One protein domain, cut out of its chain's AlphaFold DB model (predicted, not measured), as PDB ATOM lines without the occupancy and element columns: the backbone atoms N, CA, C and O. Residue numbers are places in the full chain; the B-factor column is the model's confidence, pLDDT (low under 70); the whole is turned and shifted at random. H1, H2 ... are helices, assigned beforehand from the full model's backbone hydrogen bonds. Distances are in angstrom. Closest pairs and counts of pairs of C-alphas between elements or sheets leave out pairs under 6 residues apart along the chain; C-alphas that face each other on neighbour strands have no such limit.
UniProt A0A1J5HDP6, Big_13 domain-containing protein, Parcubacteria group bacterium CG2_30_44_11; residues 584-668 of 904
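AT A GLANCE: This is residues 584 to 668 of the 904 residues of the protein "Big_13 domain-containing protein" of Parcubacteria group bacterium CG2_30_44_11 (UniProt A0A1J5HDP6). Three helices, H2, H3 and H4, form a slender up-and-down bundle, each running against the one before, with short H1 set crosswise by H3. H4, the longest, runs along this rod of 51 by 24 by 18 A. The printed part has 85 residues with four named helices, H1 to H4, and no named strand: all helix, only just compact, close to loose, radius of gyration of the C-alphas 14.3 A.

IN THESE COORDINATES: H1, residues 584 to 589, begins at C-alpha (-29.400, 9.392, -51.519). H2 is residues 591 to 607, 24.3 A; H3, 610 to 630, 30.4 A; H4, 637 to 668, 46.1 A, ending at C-alpha (-20.564, 12.736, -15.062).

HOW THE PARTS SIT: H3, the hub, forms hairpins with H2 (closest C-alphas Ala 604 and Glu 613, 5.1 A) and, through residues 620 to 629 alone, with H4 (Ala 628 and Leu 641, 4.9 A). H1 only just touches H3, with 3 pairs of C-alphas within 8 A, the closest Ile 586 and Met 627, 6.5 A. In each helix every O i to N i+4 pair is within hydrogen-bond range.

THE WHOLE: The C-alphas farthest apart, Thr 635 and Glu 668, are 51.8 A apart. The printed part has no cut and no long link; pLDDT is under 70 at residues 633 to 635 and 668.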
ATOM      1  N   SER A 584     -28.666   8.466 -52.392       73.00
ATOM      2  CA  SER A 584     -29.400   9.392 -51.519       73.00
ATOM      3  C   SER A 584     -30.912   9.138 -51.508       73.00
ATOM      4  O   SER A 584     -31.513   9.124 -50.439       73.00
ATOM      5  N   THR A 585     -31.528   8.879 -52.665       79.25
ATOM      6  CA  THR A 585     -32.957   8.540 -52.775       79.25
ATOM      7  C   THR A 585     -33.269   7.195 -52.115       79.25
ATOM      8  O   THR A 585     -34.307   7.057 -51.474       79.25
ATOM      9  N   ILE A 586     -32.358   6.217 -52.210       81.38
ATOM     10  CA  ILE A 586     -32.494   4.932 -51.504       81.38
ATOM     11  C   ILE A 586     -32.495   5.165 -49.987       81.38
ATOM     12  O   ILE A 586     -33.399   4.691 -49.306       81.38
ATOM     13  N   PHE A 587     -31.536   5.928 -49.454       83.81
ATOM     14  CA  PHE A 587     -31.483   6.221 -48.018       83.81
ATOM     15  C   PHE A 587     -32.678   7.055 -47.531       83.81
ATOM     16  O   PHE A 587     -33.222   6.747 -46.475       83.81
ATOM     17  N   ALA A 588     -33.141   8.044 -48.305       78.88
ATOM     18  CA  ALA A 588     -34.317   8.848 -47.966       78.88
ATOM     19  C   ALA A 588     -35.589   7.991 -47.825       78.88
ATOM     20  O   ALA A 588     -36.294   8.094 -46.824       78.88
ATOM     21  N   ASN A 589     -35.833   7.076 -48.772       85.12
ATOM     22  CA  ASN A 589     -37.001   6.187 -48.762       85.12
ATOM     23  C   ASN A 589     -37.061   5.239 -47.547       85.12
ATOM     24  O   ASN A 589     -38.133   4.729 -47.231       85.12
ATOM     25  N   TYR A 590     -35.930   4.994 -46.877       87.69
ATOM     26  CA  TYR A 590     -35.811   4.087 -45.730       87.69
ATOM     27  C   TYR A 590     -35.332   4.783 -44.443       87.69
ATOM     28  O   TYR A 590     -35.031   4.102 -43.463       87.69
ATOM     29  N   GLN A 591     -35.279   6.123 -44.400       83.81
ATOM     30  CA  GLN A 591     -34.742   6.878 -43.258       83.81
ATOM     31  C   GLN A 591     -35.428   6.481 -41.938       83.81
ATOM     32  O   GLN A 591     -34.739   6.139 -40.981       83.81
ATOM     33  N   SER A 592     -36.764   6.401 -41.908       81.00
ATOM     34  CA  SER A 592     -37.527   5.999 -40.709       81.00
ATOM     35  C   SER A 592     -37.200   4.574 -40.221       81.00
ATOM     36  O   SER A 592     -37.072   4.342 -39.018       81.00
ATOM     37  N   ASP A 593     -36.968   3.619 -41.132       88.56
ATOM     38  CA  ASP A 593     -36.539   2.258 -40.768       88.56
ATOM     39  C   ASP A 593     -35.101   2.237 -40.227       88.56
ATOM     40  O   ASP A 593     -34.798   1.500 -39.283       88.56
ATOM     41  N   ILE A 594     -34.203   3.045 -40.800       87.31
ATOM     42  CA  ILE A 594     -32.821   3.182 -40.326       87.31
ATOM     43  C   ILE A 594     -32.822   3.761 -38.907       87.31
ATOM     44  O   ILE A 594     -32.251   3.157 -37.998       87.31
ATOM     45  N   GLU A 595     -33.518   4.877 -38.687       84.88
ATOM     46  CA  GLU A 595     -33.622   5.547 -37.387       84.88
ATOM     47  C   GLU A 595     -34.268   4.654 -36.321       84.88
ATOM     48  O   GLU A 595     -33.745   4.539 -35.210       84.88
ATOM     49  N   ALA A 596     -35.345   3.938 -36.661       85.69
ATOM     50  CA  ALA A 596     -35.994   2.998 -35.749       85.69
ATOM     51  C   ALA A 596     -35.067   1.849 -35.315       85.69
ATOM     52  O   ALA A 596     -35.176   1.360 -34.185       85.69
ATOM     53  N   ASN A 597     -34.140   1.412 -36.174       90.06
ATOM     54  CA  ASN A 597     -33.142   0.406 -35.813       90.06
ATOM     55  C   ASN A 597     -31.942   1.010 -35.061       90.06
ATOM     56  O   ASN A 597     -31.500   0.403 -34.088       90.06
ATOM     57  N   LEU A 598     -31.471   2.214 -35.399       89.19
ATOM     58  CA  LEU A 598     -30.439   2.912 -34.617       89.19
ATOM     59  C   LEU A 598     -30.917   3.212 -33.184       89.19
ATOM     60  O   LEU A 598     -30.197   2.937 -32.222       89.19
ATOM     61  N   LEU A 599     -32.167   3.652 -32.997       86.38
ATOM     62  CA  LEU A 599     -32.760   3.834 -31.667       86.38
ATOM     63  C   LEU A 599     -32.725   2.528 -30.853       86.38
ATOM     64  O   LEU A 599     -32.229   2.514 -29.723       86.38
ATOM     65  N   ARG A 600     -33.161   1.405 -31.445       89.38
ATOM     66  CA  ARG A 600     -33.075   0.076 -30.811       89.38
ATOM     67  C   ARG A 600     -31.634  -0.288 -30.452       89.38
ATOM     68  O   ARG A 600     -31.402  -0.763 -29.342       89.38
ATOM     69  N   LEU A 601     -30.677  -0.035 -31.345       90.56
ATOM     70  CA  LEU A 601     -29.259  -0.317 -31.123       90.56
ATOM     71  C   LEU A 601     -28.715   0.472 -29.923       90.56
ATOM     72  O   LEU A 601     -28.098  -0.115 -29.040       90.56
ATOM     73  N   GLY A 602     -29.036   1.766 -29.832       88.00
ATOM     74  CA  GLY A 602     -28.673   2.615 -28.693       88.00
ATOM     75  C   GLY A 602     -29.285   2.138 -27.371       88.00
ATOM     76  O   GLY A 602     -28.594   2.089 -26.356       88.00
ATOM     77  N   THR A 603     -30.554   1.707 -27.368       88.12
ATOM     78  CA  THR A 603     -31.166   1.128 -26.152       88.12
ATOM     79  C   THR A 603     -30.540  -0.212 -25.754       88.12
ATOM     80  O   THR A 603     -30.335  -0.463 -24.566       88.12
ATOM     81  N   ALA A 604     -30.172  -1.053 -26.726       89.62
ATOM     82  CA  ALA A 604     -29.463  -2.304 -26.474       89.62
ATOM     83  C   ALA A 604     -28.079  -2.038 -25.863       89.62
ATOM     84  O   ALA A 604     -27.771  -2.601 -24.809       89.62
ATOM     85  N   ARG A 605     -27.319  -1.104 -26.452       89.50
ATOM     86  CA  ARG A 605     -26.017  -0.627 -25.969       89.50
ATOM     87  C   ARG A 605     -26.089  -0.169 -24.510       89.50
ATOM     88  O   ARG A 605     -25.405  -0.737 -23.661       89.50
ATOM     89  N   ARG A 606     -27.006   0.759 -24.193       87.19
ATOM     90  CA  ARG A 606     -27.248   1.257 -22.822       87.19
ATOM     91  C   ARG A 606     -27.635   0.157 -21.829       87.19
ATOM     92  O   ARG A 606     -27.292   0.242 -20.653       87.19
ATOM     93  N   SER A 607     -28.340  -0.883 -22.280       87.06
ATOM     94  CA  SER A 607     -28.754  -2.003 -21.421       87.06
ATOM     95  C   SER A 607     -27.649  -3.029 -21.124       87.06
ATOM     96  O   SER A 607     -27.801  -3.835 -20.204       87.06
ATOM     97  N   GLY A 608     -26.565  -3.043 -21.910       88.06
ATOM     98  CA  GLY A 608     -25.532  -4.079 -21.858       88.06
ATOM     99  C   GLY A 608     -25.969  -5.459 -22.384       88.06
ATOM    100  O   GLY A 608     -25.248  -6.438 -22.181       88.06
ATOM    101  N   ASP A 609     -27.128  -5.580 -23.045       92.69
ATOM    102  CA  ASP A 609     -27.536  -6.818 -23.724       92.69
ATOM    103  C   ASP A 609     -26.820  -6.947 -25.083       92.69
ATOM    104  O   ASP A 609     -27.373  -6.630 -26.139       92.69
ATOM    105  N   GLU A 610     -25.596  -7.487 -25.053       92.31
ATOM    106  CA  GLU A 610     -24.801  -7.877 -26.234       92.31
ATOM    107  C   GLU A 610     -25.616  -8.695 -27.261       92.31
ATOM    108  O   GLU A 610     -25.381  -8.624 -28.471       92.31
ATOM    109  N   ALA A 611     -26.594  -9.488 -26.802       92.69
ATOM    110  CA  ALA A 611     -27.439 -10.285 -27.679       92.69
ATOM    111  C   ALA A 611     -28.576  -9.459 -28.299       92.69
ATOM    112  O   ALA A 611     -29.026  -9.800 -29.393       92.69
ATOM    113  N   ALA A 612     -29.064  -8.390 -27.658       91.12
ATOM    114  CA  ALA A 612     -29.921  -7.389 -28.303       91.12
ATOM    115  C   ALA A 612     -29.129  -6.567 -29.323       91.12
ATOM    116  O   ALA A 612     -29.577  -6.462 -30.462       91.12
ATOM    117  N   GLU A 613     -27.935  -6.088 -28.963       92.38
ATOM    118  CA  GLU A 613     -27.059  -5.311 -29.851       92.38
ATOM    119  C   GLU A 613     -26.796  -6.099 -31.148       92.38
ATOM    120  O   GLU A 613     -27.128  -5.649 -32.246       92.38
ATOM    121  N   LYS A 614     -26.374  -7.366 -31.027       93.31
ATOM    122  CA  LYS A 614     -26.177  -8.266 -32.174       93.31
ATOM    123  C   LYS A 614     -27.453  -8.556 -32.981       93.31
ATOM    124  O   LYS A 614     -27.372  -8.713 -34.203       93.31
ATOM    125  N   ARG A 615     -28.628  -8.642 -32.342       94.25
ATOM    126  CA  ARG A 615     -29.912  -8.825 -33.052       94.25
ATOM    127  C   ARG A 615     -30.230  -7.607 -33.920       94.25
ATOM    128  O   ARG A 615     -30.584  -7.789 -35.080       94.25
ATOM    129  N   VAL A 616     -30.043  -6.395 -33.400       93.19
ATOM    130  CA  VAL A 616     -30.311  -5.156 -34.146       93.19
ATOM    131  C   VAL A 616     -29.288  -4.935 -35.265       93.19
ATOM    132  O   VAL A 616     -29.679  -4.598 -36.378       93.19
ATOM    133  N   MET A 617     -28.004  -5.240 -35.044       92.50
ATOM    134  CA  MET A 617     -26.997  -5.229 -36.120       92.50
ATOM    135  C   MET A 617     -27.353  -6.194 -37.266       92.50
ATOM    136  O   MET A 617     -27.129  -5.882 -38.433       92.50
ATOM    137  N   THR A 618     -27.969  -7.341 -36.955       95.00
ATOM    138  CA  THR A 618     -28.491  -8.264 -37.984       95.00
ATOM    139  C   THR A 618     -29.678  -7.651 -38.738       95.00
ATOM    140  O   THR A 618     -29.738  -7.749 -39.960       95.00
ATOM    141  N   GLN A 619     -30.589  -6.963 -38.037       94.56
ATOM    142  CA  GLN A 619     -31.723  -6.260 -38.653       94.56
ATOM    143  C   GLN A 619     -31.273  -5.120 -39.581       94.56
ATOM    144  O   GLN A 619     -31.858  -4.954 -40.646       94.56
ATOM    145  N   LEU A 620     -30.210  -4.387 -39.229       93.06
ATOM    146  CA  LEU A 620     -29.591  -3.383 -40.102       93.06
ATOM    147  C   LEU A 620     -28.974  -4.021 -41.360       93.06
ATOM    148  O   LEU A 620     -29.159  -3.505 -42.462       93.06
ATOM    149  N   GLU A 621     -28.305  -5.174 -41.243       93.12
ATOM    150  CA  GLU A 621     -27.782  -5.879 -42.421       93.12
ATOM    151  C   GLU A 621     -28.901  -6.430 -43.327       93.12
ATOM    152  O   GLU A 621     -28.776  -6.400 -44.554       93.12
ATOM    153  N   ASP A 622     -30.004  -6.918 -42.755       95.25
ATOM    154  CA  ASP A 622     -31.177  -7.345 -43.525       95.25
ATOM    155  C   ASP A 622     -31.903  -6.159 -44.181       95.25
ATOM    156  O   ASP A 622     -32.292  -6.254 -45.348       95.25
ATOM    157  N   LEU A 623     -31.989  -5.008 -43.505       93.75
ATOM    158  CA  LEU A 623     -32.498  -3.765 -44.089       93.75
ATOM    159  C   LEU A 623     -31.639  -3.318 -45.283       93.75
ATOM    160  O   LEU A 623     -32.189  -2.972 -46.325       93.75
ATOM    161  N   ALA A 624     -30.306  -3.422 -45.206       93.25
ATOM    162  CA  ALA A 624     -29.423  -3.139 -46.343       93.25
ATOM    163  C   ALA A 624     -29.709  -4.028 -47.574       93.25
ATOM    164  O   ALA A 624     -29.641  -3.549 -48.708       93.25
ATOM    165  N   LYS A 625     -30.094  -5.298 -47.368       93.38
ATOM    166  CA  LYS A 625     -30.520  -6.218 -48.445       93.38
ATOM    167  C   LYS A 625     -31.858  -5.781 -49.055       93.38
ATOM    168  O   LYS A 625     -32.014  -5.832 -50.274       93.38
ATOM    169  N   VAL A 626     -32.806  -5.311 -48.238       92.88
ATOM    170  CA  VAL A 626     -34.090  -4.748 -48.704       92.88
ATOM    171  C   VAL A 626     -33.865  -3.467 -49.514       92.88
ATOM    172  O   VAL A 626     -34.344  -3.381 -50.645       92.88
ATOM    173  N   MET A 627     -33.070  -2.528 -48.992       90.44
ATOM    174  CA  MET A 627     -32.707  -1.277 -49.667       90.44
ATOM    175  C   MET A 627     -32.075  -1.540 -51.044       90.44
ATOM    176  O   MET A 627     -32.583  -1.058 -52.057       90.44
ATOM    177  N   ALA A 628     -31.041  -2.385 -51.123       89.44
ATOM    178  CA  ALA A 628     -30.384  -2.722 -52.390       89.44
ATOM    179  C   ALA A 628     -31.296  -3.467 -53.383       89.44
ATOM    180  O   ALA A 628     -31.186  -3.283 -54.599       89.44
ATOM    181  N   LYS A 629     -32.233  -4.285 -52.882       88.75
ATOM    182  CA  LYS A 629     -33.226  -4.977 -53.714       88.75
ATOM    183  C   LYS A 629     -34.287  -4.025 -54.270       88.75
ATOM    184  O   LYS A 629     -34.707  -4.207 -55.405       88.75
ATOM    185  N   SER A 630     -34.700  -3.007 -53.512       84.19
ATOM    186  CA  SER A 630     -35.658  -1.994 -53.988       84.19
ATOM    187  C   SER A 630     -35.117  -1.145 -55.150       84.19
ATOM    188  O   SER A 630     -35.891  -0.586 -55.921       84.19
ATOM    189  N   ALA A 631     -33.790  -1.081 -55.299       78.44
ATOM    190  CA  ALA A 631     -33.103  -0.221 -56.255       78.44
ATOM    191  C   ALA A 631     -32.718  -0.891 -57.591       78.44
ATOM    192  O   ALA A 631     -32.192  -0.205 -58.468       78.44
ATOM    193  N   THR A 632     -32.900  -2.211 -57.765       73.25
ATOM    194  CA  THR A 632     -32.409  -2.931 -58.963       73.25
ATOM    195  C   THR A 632     -33.297  -4.104 -59.394       73.25
ATOM    196  O   THR A 632     -33.815  -4.843 -58.563       73.25
ATOM    197  N   GLU A 633     -33.400  -4.350 -60.709       63.84
ATOM    198  CA  GLU A 633     -34.067  -5.554 -61.242       63.84
ATOM    199  C   GLU A 633     -33.174  -6.819 -61.206       63.84
ATOM    200  O   GLU A 633     -33.694  -7.927 -61.315       63.84
ATOM    201  N   SER A 634     -31.841  -6.678 -61.083       56.72
ATOM    202  CA  SER A 634     -30.880  -7.725 -60.632       56.72
ATOM    203  C   SER A 634     -29.409  -7.352 -60.869       56.72
ATOM    204  O   SER A 634     -28.561  -7.590 -60.013       56.72
ATOM    205  N   THR A 635     -29.079  -6.786 -62.032       59.12
ATOM    206  CA  THR A 635     -27.697  -6.737 -62.560       59.12
ATOM    207  C   THR A 635     -26.718  -5.842 -61.799       59.12
ATOM    208  O   THR A 635     -25.514  -6.031 -61.941       59.12
ATOM    209  N   ASN A 636     -27.206  -4.901 -60.985       75.75
ATOM    210  CA  ASN A 636     -26.378  -3.996 -60.175       75.75
ATOM    211  C   ASN A 636     -26.528  -4.227 -58.653       75.75
ATOM    212  O   ASN A 636     -26.040  -3.430 -57.851       75.75
ATOM    213  N   TYR A 637     -27.217  -5.302 -58.246       84.31
ATOM    214  CA  TYR A 637     -27.587  -5.551 -56.847       84.31
ATOM    215  C   TYR A 637     -26.373  -5.604 -55.908       84.31
ATOM    216  O   TYR A 637     -26.380  -4.935 -54.882       84.31
ATOM    217  N   GLU A 638     -25.309  -6.331 -56.266       87.06
ATOM    218  CA  GLU A 638     -24.134  -6.495 -55.391       87.06
ATOM    219  C   GLU A 638     -23.324  -5.200 -55.207       87.06
ATOM    220  O   GLU A 638     -22.785  -4.971 -54.124       87.06
ATOM    221  N   SER A 639     -23.262  -4.316 -56.217       84.25
ATOM    222  CA  SER A 639     -22.594  -3.014 -56.052       84.25
ATOM    223  C   SER A 639     -23.397  -2.122 -55.115       84.25
ATOM    224  O   SER A 639     -22.859  -1.627 -54.130       84.25
ATOM    225  N   ILE A 640     -24.707  -1.986 -55.357       84.56
ATOM    226  CA  ILE A 640     -25.565  -1.158 -54.504       84.56
ATOM    227  C   ILE A 640     -25.659  -1.746 -53.088       84.56
ATOM    228  O   ILE A 640     -25.614  -0.992 -52.124       84.56
ATOM    229  N   LEU A 641     -25.689  -3.072 -52.920       90.94
ATOM    230  CA  LEU A 641     -25.629  -3.713 -51.602       90.94
ATOM    231  C   LEU A 641     -24.330  -3.387 -50.863       90.94
ATOM    232  O   LEU A 641     -24.372  -3.119 -49.663       90.94
ATOM    233  N   LYS A 642     -23.188  -3.393 -51.557       90.19
ATOM    234  CA  LYS A 642     -21.906  -2.989 -50.974       90.19
ATOM    235  C   LYS A 642     -21.946  -1.524 -50.535       90.19
ATOM    236  O   LYS A 642     -21.649  -1.243 -49.378       90.19
ATOM    237  N   ASP A 643     -22.350  -0.618 -51.421       88.06
ATOM    238  CA  ASP A 643     -22.331   0.826 -51.165       88.06
ATOM    239  C   ASP A 643     -23.322   1.216 -50.048       88.06
ATOM    240  O   ASP A 643     -22.969   1.962 -49.130       88.06
ATOM    241  N   VAL A 644     -24.522   0.616 -50.045       91.00
ATOM    242  CA  VAL A 644     -25.518   0.735 -48.965       91.00
ATOM    243  C   VAL A 644     -24.975   0.187 -47.643       91.00
ATOM    244  O   VAL A 644     -25.077   0.873 -46.628       91.00
ATOM    245  N   LYS A 645     -24.365  -1.010 -47.617       92.88
ATOM    246  CA  LYS A 645     -23.758  -1.552 -46.386       92.88
ATOM    247  C   LYS A 645     -22.630  -0.662 -45.869       92.88
ATOM    248  O   LYS A 645     -22.542  -0.454 -44.664       92.88
ATOM    249  N   THR A 646     -21.784  -0.120 -46.744       90.62
ATOM    250  CA  THR A 646     -20.703   0.791 -46.344       90.62
ATOM    251  C   THR A 646     -21.259   2.064 -45.706       90.62
ATOM    252  O   THR A 646     -20.832   2.404 -44.605       90.62
ATOM    253  N   GLN A 647     -22.238   2.733 -46.323       86.69
ATOM    254  CA  GLN A 647     -22.835   3.943 -45.740       86.69
ATOM    255  C   GLN A 647     -23.632   3.661 -44.457       86.69
ATOM    256  O   GLN A 647     -23.524   4.420 -43.494       86.69
ATOM    257  N   LEU A 648     -24.382   2.555 -44.404       90.12
ATOM    258  CA  LEU A 648     -25.136   2.174 -43.209       90.12
ATOM    259  C   LEU A 648     -24.201   1.823 -42.044       90.12
ATOM    260  O   LEU A 648     -24.462   2.242 -40.919       90.12
ATOM    261  N   ASN A 649     -23.088   1.128 -42.302       90.19
ATOM    262  CA  ASN A 649     -22.074   0.847 -41.284       90.19
ATOM    263  C   ASN A 649     -21.443   2.136 -40.740       90.19
ATOM    264  O   ASN A 649     -21.329   2.259 -39.525       90.19
ATOM    265  N   VAL A 650     -21.092   3.106 -41.599       87.94
ATOM    266  CA  VAL A 650     -20.548   4.407 -41.155       87.94
ATOM    267  C   VAL A 650     -21.534   5.123 -40.229       87.94
ATOM    268  O   VAL A 650     -21.174   5.398 -39.086       87.94
ATOM    269  N   ARG A 651     -22.795   5.305 -40.660       85.62
ATOM    270  CA  ARG A 651     -23.863   5.888 -39.819       85.62
ATOM    271  C   ARG A 651     -24.042   5.135 -38.495       85.62
ATOM    272  O   ARG A 651     -24.301   5.744 -37.465       85.62
ATOM    273  N   THR A 652     -23.908   3.808 -38.510       89.19
ATOM    274  CA  THR A 652     -24.086   2.958 -37.320       89.19
ATOM    275  C   THR A 652     -22.925   3.088 -36.329       89.19
ATOM    276  O   THR A 652     -23.161   3.139 -35.123       89.19
ATOM    277  N   THR A 653     -21.682   3.168 -36.813       88.44
ATOM    278  CA  THR A 653     -20.497   3.405 -35.973       88.44
ATOM    279  C   THR A 653     -20.525   4.806 -35.371       88.44
ATOM    280  O   THR A 653     -20.403   4.931 -34.159       88.44
ATOM    281  N   GLU A 654     -20.767   5.834 -36.183       85.25
ATOM    282  CA  GLU A 654     -20.886   7.231 -35.745       85.25
ATOM    283  C   GLU A 654     -21.984   7.406 -34.684       85.25
ATOM    284  O   GLU A 654     -21.760   7.999 -33.629       85.25
ATOM    285  N   TYR A 655     -23.155   6.802 -34.905       85.38
ATOM    286  CA  TYR A 655     -24.237   6.795 -33.925       85.38
ATOM    287  C   TYR A 655     -23.842   6.108 -32.604       85.38
ATOM    288  O   TYR A 655     -24.171   6.616 -31.535       85.38
ATOM    289  N   LEU A 656     -23.126   4.976 -32.648       87.69
ATOM    290  CA  LEU A 656     -22.649   4.291 -31.440       87.69
ATOM    291  C   LEU A 656     -21.570   5.085 -30.690       87.69
ATOM    292  O   LEU A 656     -21.624   5.150 -29.465       87.69
ATOM    293  N   GLU A 657     -20.625   5.707 -31.400       85.81
ATOM    294  CA  GLU A 657     -19.596   6.565 -30.795       85.81
ATOM    295  C   GLU A 657     -20.235   7.773 -30.095       85.81
ATOM    296  O   GLU A 657     -19.896   8.072 -28.949       85.81
ATOM    297  N   ASN A 658     -21.237   8.399 -30.721       83.31
ATOM    298  CA  ASN A 658     -21.978   9.512 -30.128       83.31
ATOM    299  C   ASN A 658     -22.884   9.076 -28.952       83.31
ATOM    300  O   ASN A 658     -23.032   9.831 -27.992       83.31
ATOM    301  N   VAL A 659     -23.452   7.859 -28.968       86.00
ATOM    302  CA  VAL A 659     -24.175   7.281 -27.813       86.00
ATOM    303  C   VAL A 659     -23.232   7.058 -26.628       86.00
ATOM    304  O   VAL A 659     -23.501   7.573 -25.544       86.00
ATOM    305  N   ASP A 660     -22.120   6.343 -26.830       85.38
ATOM    306  CA  ASP A 660     -21.152   6.036 -25.767       85.38
ATOM    307  C   ASP A 660     -20.523   7.326 -25.185       85.38
ATOM    308  O   ASP A 660     -20.296   7.422 -23.973       85.38
ATOM    309  N   ALA A 661     -20.286   8.345 -26.023       81.38
ATOM    310  CA  ALA A 661     -19.834   9.666 -25.587       81.38
ATOM    311  C   ALA A 661     -20.890  10.383 -24.728       81.38
ATOM    312  O   ALA A 661     -20.591  10.804 -23.609       81.38
ATOM    313  N   LEU A 662     -22.134  10.481 -25.206       82.62
ATOM    314  CA  LEU A 662     -23.216  11.158 -24.489       82.62
ATOM    315  C   LEU A 662     -23.551  10.479 -23.153       82.62
ATOM    316  O   LEU A 662     -23.727  11.159 -22.145       82.62
ATOM    317  N   ASP A 663     -23.593   9.146 -23.104       83.19
ATOM    318  CA  ASP A 663     -23.820   8.424 -21.847       83.19
ATOM    319  C   ASP A 663     -22.663   8.596 -20.852       83.19
ATOM    320  O   ASP A 663     -22.902   8.649 -19.645       83.19
ATOM    321  N   SER A 664     -21.429   8.784 -21.335       79.56
ATOM    322  CA  SER A 664     -20.303   9.160 -20.473       79.56
ATOM    323  C   SER A 664     -20.533  10.534 -19.828       79.56
ATOM    324  O   SER A 664     -20.401  10.657 -18.609       79.56
ATOM    325  N   LEU A 665     -20.962  11.539 -20.604       75.00
ATOM    326  CA  LEU A 665     -21.279  12.879 -20.087       75.00
ATOM    327  C   LEU A 665     -22.438  12.852 -19.076       75.00
ATOM    328  O   LEU A 665     -22.355  13.484 -18.026       75.00
ATOM    329  N   LEU A 666     -23.494  12.076 -19.331       74.88
ATOM    330  CA  LEU A 666     -24.646  11.957 -18.426       74.88
ATOM    331  C   LEU A 666     -24.298  11.264 -17.097       74.88
ATOM    332  O   LEU A 666     -24.871  11.595 -16.056       74.88
ATOM    333  N   VAL A 667     -23.342  10.331 -17.103       73.19
ATOM    334  CA  VAL A 667     -22.801   9.721 -15.876       73.19
ATOM    335  C   VAL A 667     -21.946  10.711 -15.083       73.19
ATOM    336  O   VAL A 667     -21.943  10.656 -13.852       73.19
ATOM    337  N   GLU A 668     -21.251  11.638 -15.748       68.56
ATOM    338  CA  GLU A 668     -20.564  12.736 -15.062       68.56
ATOM    339  C   GLU A 668     -21.547  13.776 -14.514       68.56
ATOM    340  O   GLU A 668     -21.362  14.198 -13.372       68.56
TER     341      GLU A 668